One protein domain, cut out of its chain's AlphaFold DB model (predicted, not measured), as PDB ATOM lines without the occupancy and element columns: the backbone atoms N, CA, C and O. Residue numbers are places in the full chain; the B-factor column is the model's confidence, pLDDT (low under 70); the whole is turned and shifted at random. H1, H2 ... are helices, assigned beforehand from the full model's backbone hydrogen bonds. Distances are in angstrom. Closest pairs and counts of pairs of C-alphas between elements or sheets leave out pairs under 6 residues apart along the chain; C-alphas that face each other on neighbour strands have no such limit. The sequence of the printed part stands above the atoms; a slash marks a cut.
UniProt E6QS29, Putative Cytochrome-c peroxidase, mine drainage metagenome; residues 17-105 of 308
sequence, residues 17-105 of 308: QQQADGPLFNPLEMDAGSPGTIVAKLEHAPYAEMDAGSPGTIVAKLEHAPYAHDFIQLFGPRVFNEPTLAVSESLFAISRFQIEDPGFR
ATOM      1  N   GLN A  17     215.988 206.613 196.500       90.56
ATOM      2  CA  GLN A  17     216.456 205.578 197.422       90.56
ATOM      3  C   GLN A  17     216.396 206.053 198.884       90.56
ATOM      4  O   GLN A  17     215.844 205.354 199.727       90.56
ATOM      5  N   GLN A  18     216.886 207.265 199.181       89.62
ATOM      6  CA  GLN A  18     216.742 207.871 200.514       89.62
ATOM      7  C   GLN A  18     215.275 208.142 200.875       89.62
ATOM      8  O   GLN A  18     214.909 208.108 202.042       89.62
ATOM      9  N   GLN A  19     214.426 208.440 199.892       93.75
ATOM     10  CA  GLN A  19     212.995 208.627 200.122       93.75
ATOM     11  C   GLN A  19     212.307 207.309 200.483       93.75
ATOM     12  O   GLN A  19     211.487 207.307 201.395       93.75
ATOM     13  N   ALA A  20     212.663 206.204 199.825       89.62
ATOM     14  CA  ALA A  20     212.095 204.886 200.091       89.62
ATOM     15  C   ALA A  20     212.432 204.355 201.500       89.62
ATOM     16  O   ALA A  20     211.640 203.608 202.070       89.62
ATOM     17  N   ASP A  21     213.559 204.784 202.080       87.50
ATOM     18  CA  ASP A  21     213.937 204.500 203.474       87.50
ATOM     19  C   ASP A  21     212.887 205.010 204.481       87.50
ATOM     20  O   ASP A  21     212.540 204.311 205.431       87.50
ATOM     21  N   GLY A  22     212.317 206.195 204.225       86.94
ATOM     22  CA  GLY A  22     211.373 206.854 205.129       86.94
ATOM     23  C   GLY A  22     210.154 205.989 205.469       86.94
ATOM     24  O   GLY A  22     210.030 205.591 206.626       86.94
ATOM     25  N   PRO A  23     209.276 205.653 204.503       88.38
ATOM     26  CA  PRO A  23     208.099 204.830 204.766       88.38
ATOM     27  C   PRO A  23     208.433 203.449 205.312       88.38
ATOM     28  O   PRO A  23     207.700 202.950 206.163       88.38
ATOM     29  N   LEU A  24     209.539 202.848 204.851       85.19
ATOM     30  CA  LEU A  24     209.952 201.512 205.268       85.19
ATOM     31  C   LEU A  24     210.190 201.449 206.782       85.19
ATOM     32  O   LEU A  24     209.718 200.522 207.433       85.19
ATOM     33  N   PHE A  25     210.882 202.441 207.343       82.81
ATOM     34  CA  PHE A  25     211.303 202.433 208.747       82.81
ATOM     35  C   PHE A  25     210.492 203.346 209.667       82.81
ATOM     36  O   PHE A  25     210.736 203.365 210.876       82.81
ATOM     37  N   ASN A  26     209.536 204.103 209.132       82.12
ATOM     38  CA  ASN A  26     208.676 204.958 209.935       82.12
ATOM     39  C   ASN A  26     207.627 204.113 210.689       82.12
ATOM     40  O   ASN A  26     206.835 203.417 210.043       82.12
ATOM     41  N   PRO A  27     207.561 204.198 212.034       82.06
ATOM     42  CA  PRO A  27     206.598 203.443 212.842       82.06
ATOM     43  C   PRO A  27     205.135 203.845 212.603       82.06
ATOM     44  O   PRO A  27     204.220 203.145 213.020       82.06
ATOM     45  N   LEU A  28     204.895 204.984 211.947       84.00
ATOM     46  CA  LEU A  28     203.560 205.432 211.544       84.00
ATOM     47  C   LEU A  28     203.179 204.984 210.123       84.00
ATOM     48  O   LEU A  28     202.076 205.293 209.674       84.00
ATOM     49  N   GLU A  29     204.078 204.302 209.405       88.94
ATOM     50  CA  GLU A  29     203.879 203.861 208.019       88.94
ATOM     51  C   GLU A  29     204.045 202.337 207.891       88.94
ATOM     52  O   GLU A  29     203.098 201.608 208.183       88.94
ATOM     53  N   MET A  30     205.199 201.833 207.430       85.75
ATOM     54  CA  MET A  30     205.402 200.388 207.221       85.75
ATOM     55  C   MET A  30     206.020 199.674 208.427       85.75
ATOM     56  O   MET A  30     205.980 198.444 208.464       85.75
ATOM     57  N   ASP A  31     206.597 200.422 209.374       81.94
ATOM     58  CA  ASP A  31     207.175 199.929 210.631       81.94
ATOM     59  C   ASP A  31     208.046 198.668 210.481       81.94
ATOM     60  O   ASP A  31     207.936 197.692 211.222       81.94
ATOM     61  N   ALA A  32     208.957 198.664 209.504       73.44
ATOM     62  CA  ALA A  32     209.896 197.558 209.326       73.44
ATOM     63  C   ALA A  32     211.032 197.550 210.374       73.44
ATOM     64  O   ALA A  32     211.985 196.781 210.234       73.44
ATOM     65  N   GLY A  33     210.923 198.381 211.424       65.94
ATOM     66  CA  GLY A  33     211.840 198.489 212.559       65.94
ATOM     67  C   GLY A  33     213.002 199.453 212.376       65.94
ATOM     68  O   GLY A  33     213.818 199.302 211.474       65.94
ATOM     69  N   SER A  34     213.107 200.448 213.257       52.78
ATOM     70  CA  SER A  34     214.030 201.573 213.067       52.78
ATOM     71  C   SER A  34     215.524 201.224 213.243       52.78
ATOM     72  O   SER A  34     215.876 200.362 214.057       52.78
ATOM     73  N   PRO A  35     216.438 201.999 212.626       48.59
ATOM     74  CA  PRO A  35     217.871 201.938 212.915       48.59
ATOM     75  C   PRO A  35     218.263 202.207 214.376       48.59
ATOM     76  O   PRO A  35     219.250 201.658 214.865       48.59
ATOM     77  N   GLY A  36     217.471 202.985 215.123       43.34
ATOM     78  CA  GLY A  36     217.682 203.196 216.563       43.34
ATOM     79  C   GLY A  36     217.469 201.925 217.391       43.34
ATOM     80  O   GLY A  36     218.128 201.720 218.407       43.34
ATOM     81  N   THR A  37     216.621 201.016 216.909       45.97
ATOM     82  CA  THR A  37     216.425 199.679 217.479       45.97
ATOM     83  C   THR A  37     217.568 198.725 217.107       45.97
ATOM     84  O   THR A  37     217.760 197.730 217.792       45.97
ATOM     85  N   ILE A  38     218.366 199.043 216.079       40.28
ATOM     86  CA  ILE A  38     219.579 198.304 215.686       40.28
ATOM     87  C   ILE A  38     220.766 198.720 216.563       40.28
ATOM     88  O   ILE A  38     221.454 197.860 217.103       40.28
ATOM     89  N   VAL A  39     220.987 200.025 216.757       39.25
ATOM     90  CA  VAL A  39     222.130 200.535 217.541       39.25
ATOM     91  C   VAL A  39     221.942 200.283 219.043       39.25
ATOM     92  O   VAL A  39     222.845 199.752 219.682       39.25
ATOM     93  N   ALA A  40     220.751 200.534 219.604       37.59
ATOM     94  CA  ALA A  40     220.493 200.285 221.028       37.59
ATOM     95  C   ALA A  40     220.477 198.785 221.403       37.59
ATOM     96  O   ALA A  40     220.775 198.435 222.544       37.59
ATOM     97  N   LYS A  41     220.158 197.881 220.459       39.97
ATOM     98  CA  LYS A  41     220.205 196.423 220.688       39.97
ATOM     99  C   LYS A  41     221.610 195.830 220.522       39.97
ATOM    100  O   LYS A  41     221.896 194.820 221.159       39.97
ATOM    101  N   LEU A  42     222.491 196.453 219.732       41.09
ATOM    102  CA  LEU A  42     223.889 196.022 219.579       41.09
ATOM    103  C   LEU A  42     224.767 196.373 220.791       41.09
ATOM    104  O   LEU A  42     225.732 195.658 221.051       41.09
ATOM    105  N   GLU A  43     224.436 197.420 221.552       37.62
ATOM    106  CA  GLU A  43     225.232 197.807 222.726       37.62
ATOM    107  C   GLU A  43     224.904 196.994 223.998       37.62
ATOM    108  O   GLU A  43     225.779 196.873 224.856       37.62
ATOM    109  N   HIS A  44     223.704 196.392 224.144       40.81
ATOM    110  CA  HIS A  44     223.260 195.912 225.470       40.81
ATOM    111  C   HIS A  44     222.376 194.643 225.603       40.81
ATOM    112  O   HIS A  44     221.907 194.408 226.717       40.81
ATOM    113  N   ALA A  45     222.159 193.767 224.605       31.09
ATOM    114  CA  ALA A  45     221.311 192.573 224.830       31.09
ATOM    115  C   ALA A  45     221.849 191.236 224.266       31.09
ATOM    116  O   ALA A  45     222.280 191.185 223.114       31.09
ATOM    117  N   PRO A  46     221.788 190.125 225.038       36.38
ATOM    118  CA  PRO A  46     221.992 188.778 224.515       36.38
ATOM    119  C   PRO A  46     220.824 188.358 223.609       36.38
ATOM    120  O   PRO A  46     219.670 188.696 223.855       36.38
ATOM    121  N   TYR A  47     221.165 187.599 222.567       36.91
ATOM    122  CA  TYR A  47     220.296 187.015 221.545       36.91
ATOM    123  C   TYR A  47     219.017 186.355 222.101       36.91
ATOM    124  O   TYR A  47     219.013 185.162 222.392       36.91
ATOM    125  N   ALA A  48     217.915 187.097 222.191       33.00
ATOM    126  CA  ALA A  48     216.560 186.554 222.226       33.00
ATOM    127  C   ALA A  48     215.552 187.666 221.895       33.00
ATOM    128  O   ALA A  48     215.705 188.793 222.352       33.00
ATOM    129  N   GLU A  49     214.525 187.309 221.122       33.91
ATOM    130  CA  GLU A  49     213.374 188.130 220.701       33.91
ATOM    131  C   GLU A  49     213.585 188.995 219.439       33.91
ATOM    132  O   GLU A  49     213.776 190.216 219.451       33.91
ATOM    133  N   MET A  50     213.513 188.301 218.296       39.88
ATOM    134  CA  MET A  50     213.243 188.884 216.981       39.88
ATOM    135  C   MET A  50     211.788 189.358 216.926       39.88
ATOM    136  O   MET A  50     210.887 188.595 216.582       39.88
ATOM    137  N   ASP A  51     211.573 190.621 217.268       39.78
ATOM    138  CA  ASP A  51     210.347 191.335 216.924       39.78
ATOM    139  C   ASP A  51     210.398 191.782 215.450       39.78
ATOM    140  O   ASP A  51     211.487 191.902 214.880       39.78
ATOM    141  N   ALA A  52     209.241 192.020 214.825       39.88
ATOM    142  CA  ALA A  52     209.037 192.134 213.368       39.88
ATOM    143  C   ALA A  52     209.850 193.222 212.623       39.88
ATOM    144  O   ALA A  52     209.778 193.295 211.390       39.88
ATOM    145  N   GLY A  53     210.665 194.002 213.335       48.31
ATOM    146  CA  GLY A  53     211.411 195.136 212.819       48.31
ATOM    147  C   GLY A  53     212.912 195.139 213.136       48.31
ATOM    148  O   GLY A  53     213.386 195.909 213.968       48.31
ATOM    149  N   SER A  54     213.698 194.315 212.449       54.84
ATOM    150  CA  SER A  54     215.157 194.483 212.372       54.84
ATOM    151  C   SER A  54     215.611 194.263 210.925       54.84
ATOM    152  O   SER A  54     214.898 193.609 210.167       54.84
ATOM    153  N   PRO A  55     216.808 194.706 210.499       56.22
ATOM    154  CA  PRO A  55     217.333 194.345 209.179       56.22
ATOM    155  C   PRO A  55     217.301 192.837 208.933       56.22
ATOM    156  O   PRO A  55     217.037 192.411 207.817       56.22
ATOM    157  N   GLY A  56     217.480 192.026 209.983       59.19
ATOM    158  CA  GLY A  56     217.348 190.573 209.908       59.19
ATOM    159  C   GLY A  56     215.947 190.103 209.500       59.19
ATOM    160  O   GLY A  56     215.836 189.135 208.755       59.19
ATOM    161  N   THR A  57     214.875 190.799 209.900       70.56
ATOM    162  CA  THR A  57     213.504 190.450 209.484       70.56
ATOM    163  C   THR A  57     213.216 190.874 208.047       70.56
ATOM    164  O   THR A  57     212.522 190.151 207.334       70.56
ATOM    165  N   ILE A  58     213.766 192.002 207.586       79.31
ATOM    166  CA  ILE A  58     213.641 192.437 206.185       79.31
ATOM    167  C   ILE A  58     214.405 191.487 205.265       79.31
ATOM    168  O   ILE A  58     213.843 191.005 204.287       79.31
ATOM    169  N   VAL A  59     215.655 191.170 205.599       83.38
ATOM    170  CA  VAL A  59     216.490 190.245 204.822       83.38
ATOM    171  C   VAL A  59     215.851 188.869 204.754       83.38
ATOM    172  O   VAL A  59     215.708 188.340 203.659       83.38
ATOM    173  N   ALA A  60     215.367 188.334 205.880       84.12
ATOM    174  CA  ALA A  60     214.661 187.056 205.885       84.12
ATOM    175  C   ALA A  60     213.420 187.087 204.976       84.12
ATOM    176  O   ALA A  60     213.183 186.139 204.230       84.12
ATOM    177  N   LYS A  61     212.643 188.181 204.982       86.94
ATOM    178  CA  LYS A  61     211.498 188.344 204.070       86.94
ATOM    179  C   LYS A  61     211.929 188.389 202.602       86.94
ATOM    180  O   LYS A  61     211.272 187.759 201.780       86.94
ATOM    181  N   LEU A  62     213.004 189.109 202.275       88.50
ATOM    182  CA  LEU A  62     213.534 189.190 200.909       88.50
ATOM    183  C   LEU A  62     214.073 187.836 200.428       88.50
ATOM    184  O   LEU A  62     213.806 187.447 199.297       88.50
ATOM    185  N   GLU A  63     214.778 187.104 201.290       91.69
ATOM    186  CA  GLU A  63     215.357 185.789 200.988       91.69
ATOM    187  C   GLU A  63     214.282 184.720 200.727       91.69
ATOM    188  O   GLU A  63     214.468 183.844 199.886       91.69
ATOM    189  N   HIS A  64     213.130 184.817 201.396       92.56
ATOM    190  CA  HIS A  64     212.000 183.897 201.212       92.56
ATOM    191  C   HIS A  64     210.960 184.405 200.200       92.56
ATOM    192  O   HIS A  64     209.920 183.768 200.003       92.56
ATOM    193  N   ALA A  65     211.198 185.554 199.563       93.44
ATOM    194  CA  ALA A  65     210.276 186.104 198.583       93.44
ATOM    195  C   ALA A  65     210.306 185.294 197.271       93.44
ATOM    196  O   ALA A  65     211.362 184.798 196.876       93.44
ATOM    197  N   PRO A  66     209.193 185.234 196.511       96.69
ATOM    198  CA  PRO A  66     209.173 184.576 195.199       96.69
ATOM    199  C   PRO A  66     210.221 185.108 194.206       96.69
ATOM    200  O   PRO A  66     210.620 184.390 193.297       96.69
ATOM    201  N   TYR A  67     210.675 186.352 194.391       93.81
ATOM    202  CA  TYR A  67     211.675 187.026 193.559       93.81
ATOM    203  C   TYR A  67     213.113 186.940 194.110       93.81
ATOM    204  O   TYR A  67     214.011 187.578 193.565       93.81
ATOM    205  N   ALA A  68     213.369 186.179 195.182       95.00
ATOM    206  CA  ALA A  68     214.691 186.105 195.817       95.00
ATOM    207  C   ALA A  68     215.800 185.662 194.847       95.00
ATOM    208  O   ALA A  68     216.922 186.164 194.895       95.00
ATOM    209  N   HIS A  69     215.475 184.749 193.929       96.00
ATOM    210  CA  HIS A  69     216.405 184.305 192.896       96.00
ATOM    211  C   HIS A  69     216.788 185.439 191.934       96.00
ATOM    212  O   HIS A  69     217.971 185.628 191.662       96.00
ATOM    213  N   ASP A  70     215.821 186.233 191.471       95.81
ATOM    214  CA  ASP A  70     216.085 187.384 190.597       95.81
ATOM    215  C   ASP A  70     216.903 188.452 191.337       95.81
ATOM    216  O   ASP A  70     217.826 189.045 190.783       95.81
ATOM    217  N   PHE A  71     216.635 188.633 192.633       94.31
ATOM    218  CA  PHE A  71     217.411 189.514 193.504       94.31
ATOM    219  C   PHE A  71     218.885 189.076 193.592       94.31
ATOM    220  O   PHE A  71     219.789 189.897 193.444       94.31
ATOM    221  N   ILE A  72     219.146 187.773 193.744       96.00
ATOM    222  CA  ILE A  72     220.501 187.198 193.697       96.00
ATOM    223  C   ILE A  72     221.151 187.389 192.321       96.00
ATOM    224  O   ILE A  72     222.346 187.682 192.249       96.00
ATOM    225  N   GLN A  73     220.402 187.235 191.227       96.81
ATOM    226  CA  GLN A  73     220.941 187.448 189.880       96.81
ATOM    227  C   GLN A  73     221.379 188.898 189.650       96.81
ATOM    228  O   GLN A  73     222.411 189.125 189.020       96.81
ATOM    229  N   LEU A  74     220.618 189.864 190.168       94.69
ATOM    230  CA  LEU A  74     220.895 191.292 190.002       94.69
ATOM    231  C   LEU A  74     222.020 191.788 190.918       94.69
ATOM    232  O   LEU A  74     222.892 192.531 190.470       94.69
ATOM    233  N   PHE A  75     222.011 191.376 192.187       94.88
ATOM    234  CA  PHE A  75     222.867 191.955 193.233       94.88
ATOM    235  C   PHE A  75     223.977 191.013 193.721       94.88
ATOM    236  O   PHE A  75     224.845 191.399 194.507       94.88
ATOM    237  N   GLY A  76     223.991 189.779 193.220       95.44
ATOM    238  CA  GLY A  76     225.024 188.784 193.458       95.44
ATOM    239  C   GLY A  76     224.671 187.746 194.534       95.44
ATOM    240  O   GLY A  76     223.838 187.971 195.412       95.44
ATOM    241  N   PRO A  77     225.374 186.596 194.535       94.62
ATOM    242  CA  PRO A  77     225.056 185.430 195.372       94.62
ATOM    243  C   PRO A  77     225.271 185.632 196.874       94.62
ATOM    244  O   PRO A  77     224.908 184.766 197.660       94.62
ATOM    245  N   ARG A  78     225.883 186.748 197.283       92.12
ATOM    246  CA  ARG A  78     226.139 187.068 198.695       92.12
ATOM    247  C   ARG A  78     225.233 188.170 199.236       92.12
ATOM    248  O   ARG A  78     225.428 188.566 200.376       92.12
ATOM    249  N   VAL A  79     224.269 188.666 198.454       91.38
ATOM    250  CA  VAL A  79     223.455 189.825 198.846       91.38
ATOM    251  C   VAL A  79     222.732 189.610 200.182       91.38
ATOM    252  O   VAL A  79     222.784 190.482 201.039       91.38
ATOM    253  N   PHE A  80     222.169 188.422 200.424       90.31
ATOM    254  CA  PHE A  80     221.484 188.102 201.684       90.31
ATOM    255  C   PHE A  80     222.424 187.790 202.858       90.31
ATOM    256  O   PHE A  80     221.986 187.800 204.005       90.31
ATOM    257  N   ASN A  81     223.723 187.599 202.604       89.12
ATOM    258  CA  ASN A  81     224.717 187.432 203.668       89.12
ATOM    259  C   ASN A  81     225.116 188.777 204.298       89.12
ATOM    260  O   ASN A  81     225.734 188.791 205.358       89.12
ATOM    261  N   GLU A  82     224.774 189.895 203.650       85.38
ATOM    262  CA  GLU A  82     225.133 191.253 204.055       85.38
ATOM    263  C   GLU A  82     223.853 192.086 204.256       85.38
ATOM    264  O   GLU A  82     223.366 192.717 203.314       85.38
ATOM    265  N   PRO A  83     223.273 192.123 205.473       81.19
ATOM    266  CA  PRO A  83     221.960 192.727 205.704       81.19
ATOM    267  C   PRO A  83     221.819 194.179 205.240       81.19
ATOM    268  O   PRO A  83     220.809 194.548 204.644       81.19
ATOM    269  N   THR A  84     222.842 195.005 205.472       81.88
ATOM    270  CA  THR A  84     222.854 196.405 205.023       81.88
ATOM    271  C   THR A  84     222.837 196.512 203.501       81.88
ATOM    272  O   THR A  84     222.148 197.377 202.962       81.88
ATOM    273  N   LEU A  85     223.553 195.623 202.807       83.94
ATOM    274  CA  LEU A  85     223.564 195.580 201.348       83.94
ATOM    275  C   LEU A  85     222.192 195.154 200.822       83.94
ATOM    276  O   LEU A  85     221.619 195.873 200.016       83.94
ATOM    277  N   ALA A  86     221.621 194.056 201.322       87.06
ATOM    278  CA  ALA A  86     220.294 193.595 200.907       87.06
ATOM    279  C   ALA A  86     219.207 194.671 201.074       87.06
ATOM    280  O   ALA A  86     218.409 194.886 200.162       87.06
ATOM    281  N   VAL A  87     219.199 195.389 202.203       86.06
ATOM    282  CA  VAL A  87     218.268 196.508 202.411       86.06
ATOM    283  C   VAL A  87     218.551 197.640 201.419       86.06
ATOM    284  O   VAL A  87     217.628 198.085 200.736       86.06
ATOM    285  N   SER A  88     219.811 198.067 201.282       87.38
ATOM    286  CA  SER A  88     220.207 199.123 200.340       87.38
ATOM    287  C   SER A  88     219.782 198.807 198.904       87.38
ATOM    288  O   SER A  88     219.180 199.659 198.250       87.38
ATOM    289  N   GLU A  89     220.032 197.581 198.435       92.31
ATOM    290  CA  GLU A  89     219.676 197.137 197.083       92.31
ATOM    291  C   GLU A  89     218.160 197.017 196.891       92.31
ATOM    292  O   GLU A  89     217.646 197.320 195.815       92.31
ATOM    293  N   SER A  90     217.403 196.672 197.939       90.88
ATOM    294  CA  SER A  90     215.936 196.672 197.862       90.88
ATOM    295  C   SER A  90     215.369 198.087 197.682       90.88
ATOM    296  O   SER A  90     214.515 198.313 196.822       90.88
ATOM    297  N   LEU A  91     215.902 199.071 198.417       90.00
ATOM    298  CA  LEU A  91     215.546 200.484 198.258       90.00
ATOM    299  C   LEU A  91     215.989 201.019 196.890       90.00
ATOM    300  O   LEU A  91     215.267 201.791 196.255       90.00
ATOM    301  N   PHE A  92     217.160 200.590 196.409       92.19
ATOM    302  CA  PHE A  92     217.640 200.932 195.075       92.19
ATOM    303  C   PHE A  92     216.700 200.389 193.992       92.19
ATOM    304  O   PHE A  92     216.286 201.159 193.124       92.19
ATOM    305  N   ALA A  93     216.279 199.125 194.077       94.12
ATOM    306  CA  ALA A  93     215.331 198.522 193.142       94.12
ATOM    307  C   ALA A  93     213.998 199.291 193.090       94.12
ATOM    308  O   ALA A  93     213.510 199.601 192.002       94.12
ATOM    309  N   ILE A  94     213.451 199.695 194.244       93.88
ATOM    310  CA  ILE A  94     212.252 200.552 194.318       93.88
ATOM    311  C   ILE A  94     212.496 201.901 193.629       93.88
ATOM    312  O   ILE A  94     211.648 202.377 192.872       93.88
ATOM    313  N   SER A  95     213.659 202.517 193.857       94.62
ATOM    314  CA  SER A  95     214.010 203.787 193.214       94.62
ATOM    315  C   SER A  95     214.105 203.656 191.689       94.62
ATOM    316  O   SER A  95     213.635 204.535 190.966       94.62
ATOM    317  N   ARG A  96     214.657 202.539 191.187       95.38
ATOM    318  CA  ARG A  96     214.727 202.243 189.751       95.38
ATOM    319  C   ARG A  96     213.351 201.996 189.172       95.38
ATOM    320  O   ARG A  96     213.069 202.559 188.128       95.38
ATOM    321  N   PHE A  97     212.474 201.273 189.863       95.75
ATOM    322  CA  PHE A  97     211.092 201.073 189.426       95.75
ATOM    323  C   PHE A  97     210.360 202.405 189.190       95.75
ATOM    324  O   PHE A  97     209.825 202.622 188.107       95.75
ATOM    325  N   GLN A  98     210.435 203.343 190.140       95.69
ATOM    326  CA  GLN A  98     209.818 204.674 190.006       95.69
ATOM    327  C   GLN A  98     210.427 205.516 188.866       95.69
ATOM    328  O   GLN A  98     209.763 206.385 188.301       95.69
ATOM    329  N   ILE A  99     211.700 205.278 188.526       94.12
ATOM    330  CA  ILE A  99     212.389 205.953 187.420       94.12
ATOM    331  C   ILE A  99     212.150 205.252 186.090       94.12
ATOM    332  O   ILE A  99     212.121 205.928 185.077       94.12
ATOM    333  N   GLU A 100     212.057 203.937 186.019       95.12
ATOM    334  CA  GLU A 100     212.104 203.206 184.753       95.12
ATOM    335  C   GLU A 100     210.720 202.854 184.240       95.12
ATOM    336  O   GLU A 100     210.512 202.919 183.028       95.12
ATOM    337  N   ASP A 101     209.776 202.556 185.134       96.31
ATOM    338  CA  ASP A 101     208.423 202.192 184.739       96.31
ATOM    339  C   ASP A 101     207.717 203.409 184.101       96.31
ATOM    340  O   ASP A 101     207.496 204.434 184.765       96.31
ATOM    341  N   PRO A 102     207.345 203.333 182.807       93.75
ATOM    342  CA  PRO A 102     206.648 204.419 182.123       93.75
ATOM    343  C   PRO A 102     205.315 204.802 182.782       93.75
ATOM    344  O   PRO A 102     204.854 205.928 182.603       93.75
ATOM    345  N   GLY A 103     204.716 203.908 183.575       94.44
ATOM    346  CA  GLY A 103     203.495 204.137 184.342       94.44
ATOM    347  C   GLY A 103     203.597 205.258 185.381       94.44
ATOM    348  O   GLY A 103     202.570 205.822 185.746       94.44
ATOM    349  N   PHE A 104     204.804 205.660 185.802       94.69
ATOM    350  CA  PHE A 104     205.006 206.844 186.659       94.69
ATOM    351  C   PHE A 104     204.998 208.168 185.889       94.69
ATOM    352  O   PHE A 104     204.923 209.240 186.490       94.69
ATOM    353  N   ARG A 105     205.092 208.118 184.558       93.75
ATOM    354  CA  ARG A 105     205.124 209.297 183.685       93.75
ATOM    355  C   ARG A 105     204.453 209.032 182.330       93.75
ATOM    356  O   ARG A 105     205.090 209.200 181.289       93.75
TER     357      ARG A 105
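Overview. This is residues 17 to 105 of the 308 residues of the protein "Putative Cytochrome-c peroxidase" of mine drainage metagenome (UniProt E6QS29). One long helix, H5, is the spine of a loose-jointed group of short helices: H3 packs on its first residues, H1 packs farther along it, and H4 stands nearly crosswise near it. H2 lies off beyond H3 and touches no helix; residues 42 to 50 stick out at one extreme and residues 99 to 105 at the other. The printed part has 89 residues with five named helices, H1 to H5 in chain order, and no named strand; the class is all helix. It is only just compact, close to loose, with a radius of gyration of the C-alphas of 14.3 A and spans of 46 by 31 by 19 A.

Arrangement. Start at H5, residues 83 to 100. With residues 83 to 87 alone it touches H3, residues 55 to 63, at a steep tilt of 60 degrees; their closest C-alphas, of Pro 55 and Pro 83, are 6.0 A apart. With residues 91 to 95 alone it touches H1, residues 17 to 25, at a steep tilt of 62 degrees, opposite ways; the closest C-alphas, of Gln 17 and Ser 95, are 5.2 A apart. H4, residues 68 to 75, is close to H5 but not clearly touching, about perpendicular at 84 degrees, with C-alphas 75 and 89 closest at 7.2 A. H2, residues 35 to 44, is close to H3 but not clearly touching: C-alphas 38 and 55, the closest, are 7.9 A apart. H2 and H5 are apart. Every O i to N i+4 pair is within hydrogen-bond range in H3, H4 and H5, against 4 of 6 in H2 and 2 of 5 in H1, where 4 of 6 O i to N i+3 pairs are.

Along the chain. Find C-alpha 83 at (221.960, 192.727, 205.704); H5 runs 25.4 A to C-alpha 100 at (212.104, 203.206, 184.753). H1 begins at (216.456, 205.578, 197.422) and measures 12.8 A, H2 14.9 A, H3 12.0 A and H4 10.4 A.

Size, cuts and confidence. The C-alphas of Pro 46 and Arg 105, the two farthest apart, are 48.7 A apart. The printed part has no cut and no long link. Look with care at residues 33 to 56, where pLDDT is under 70.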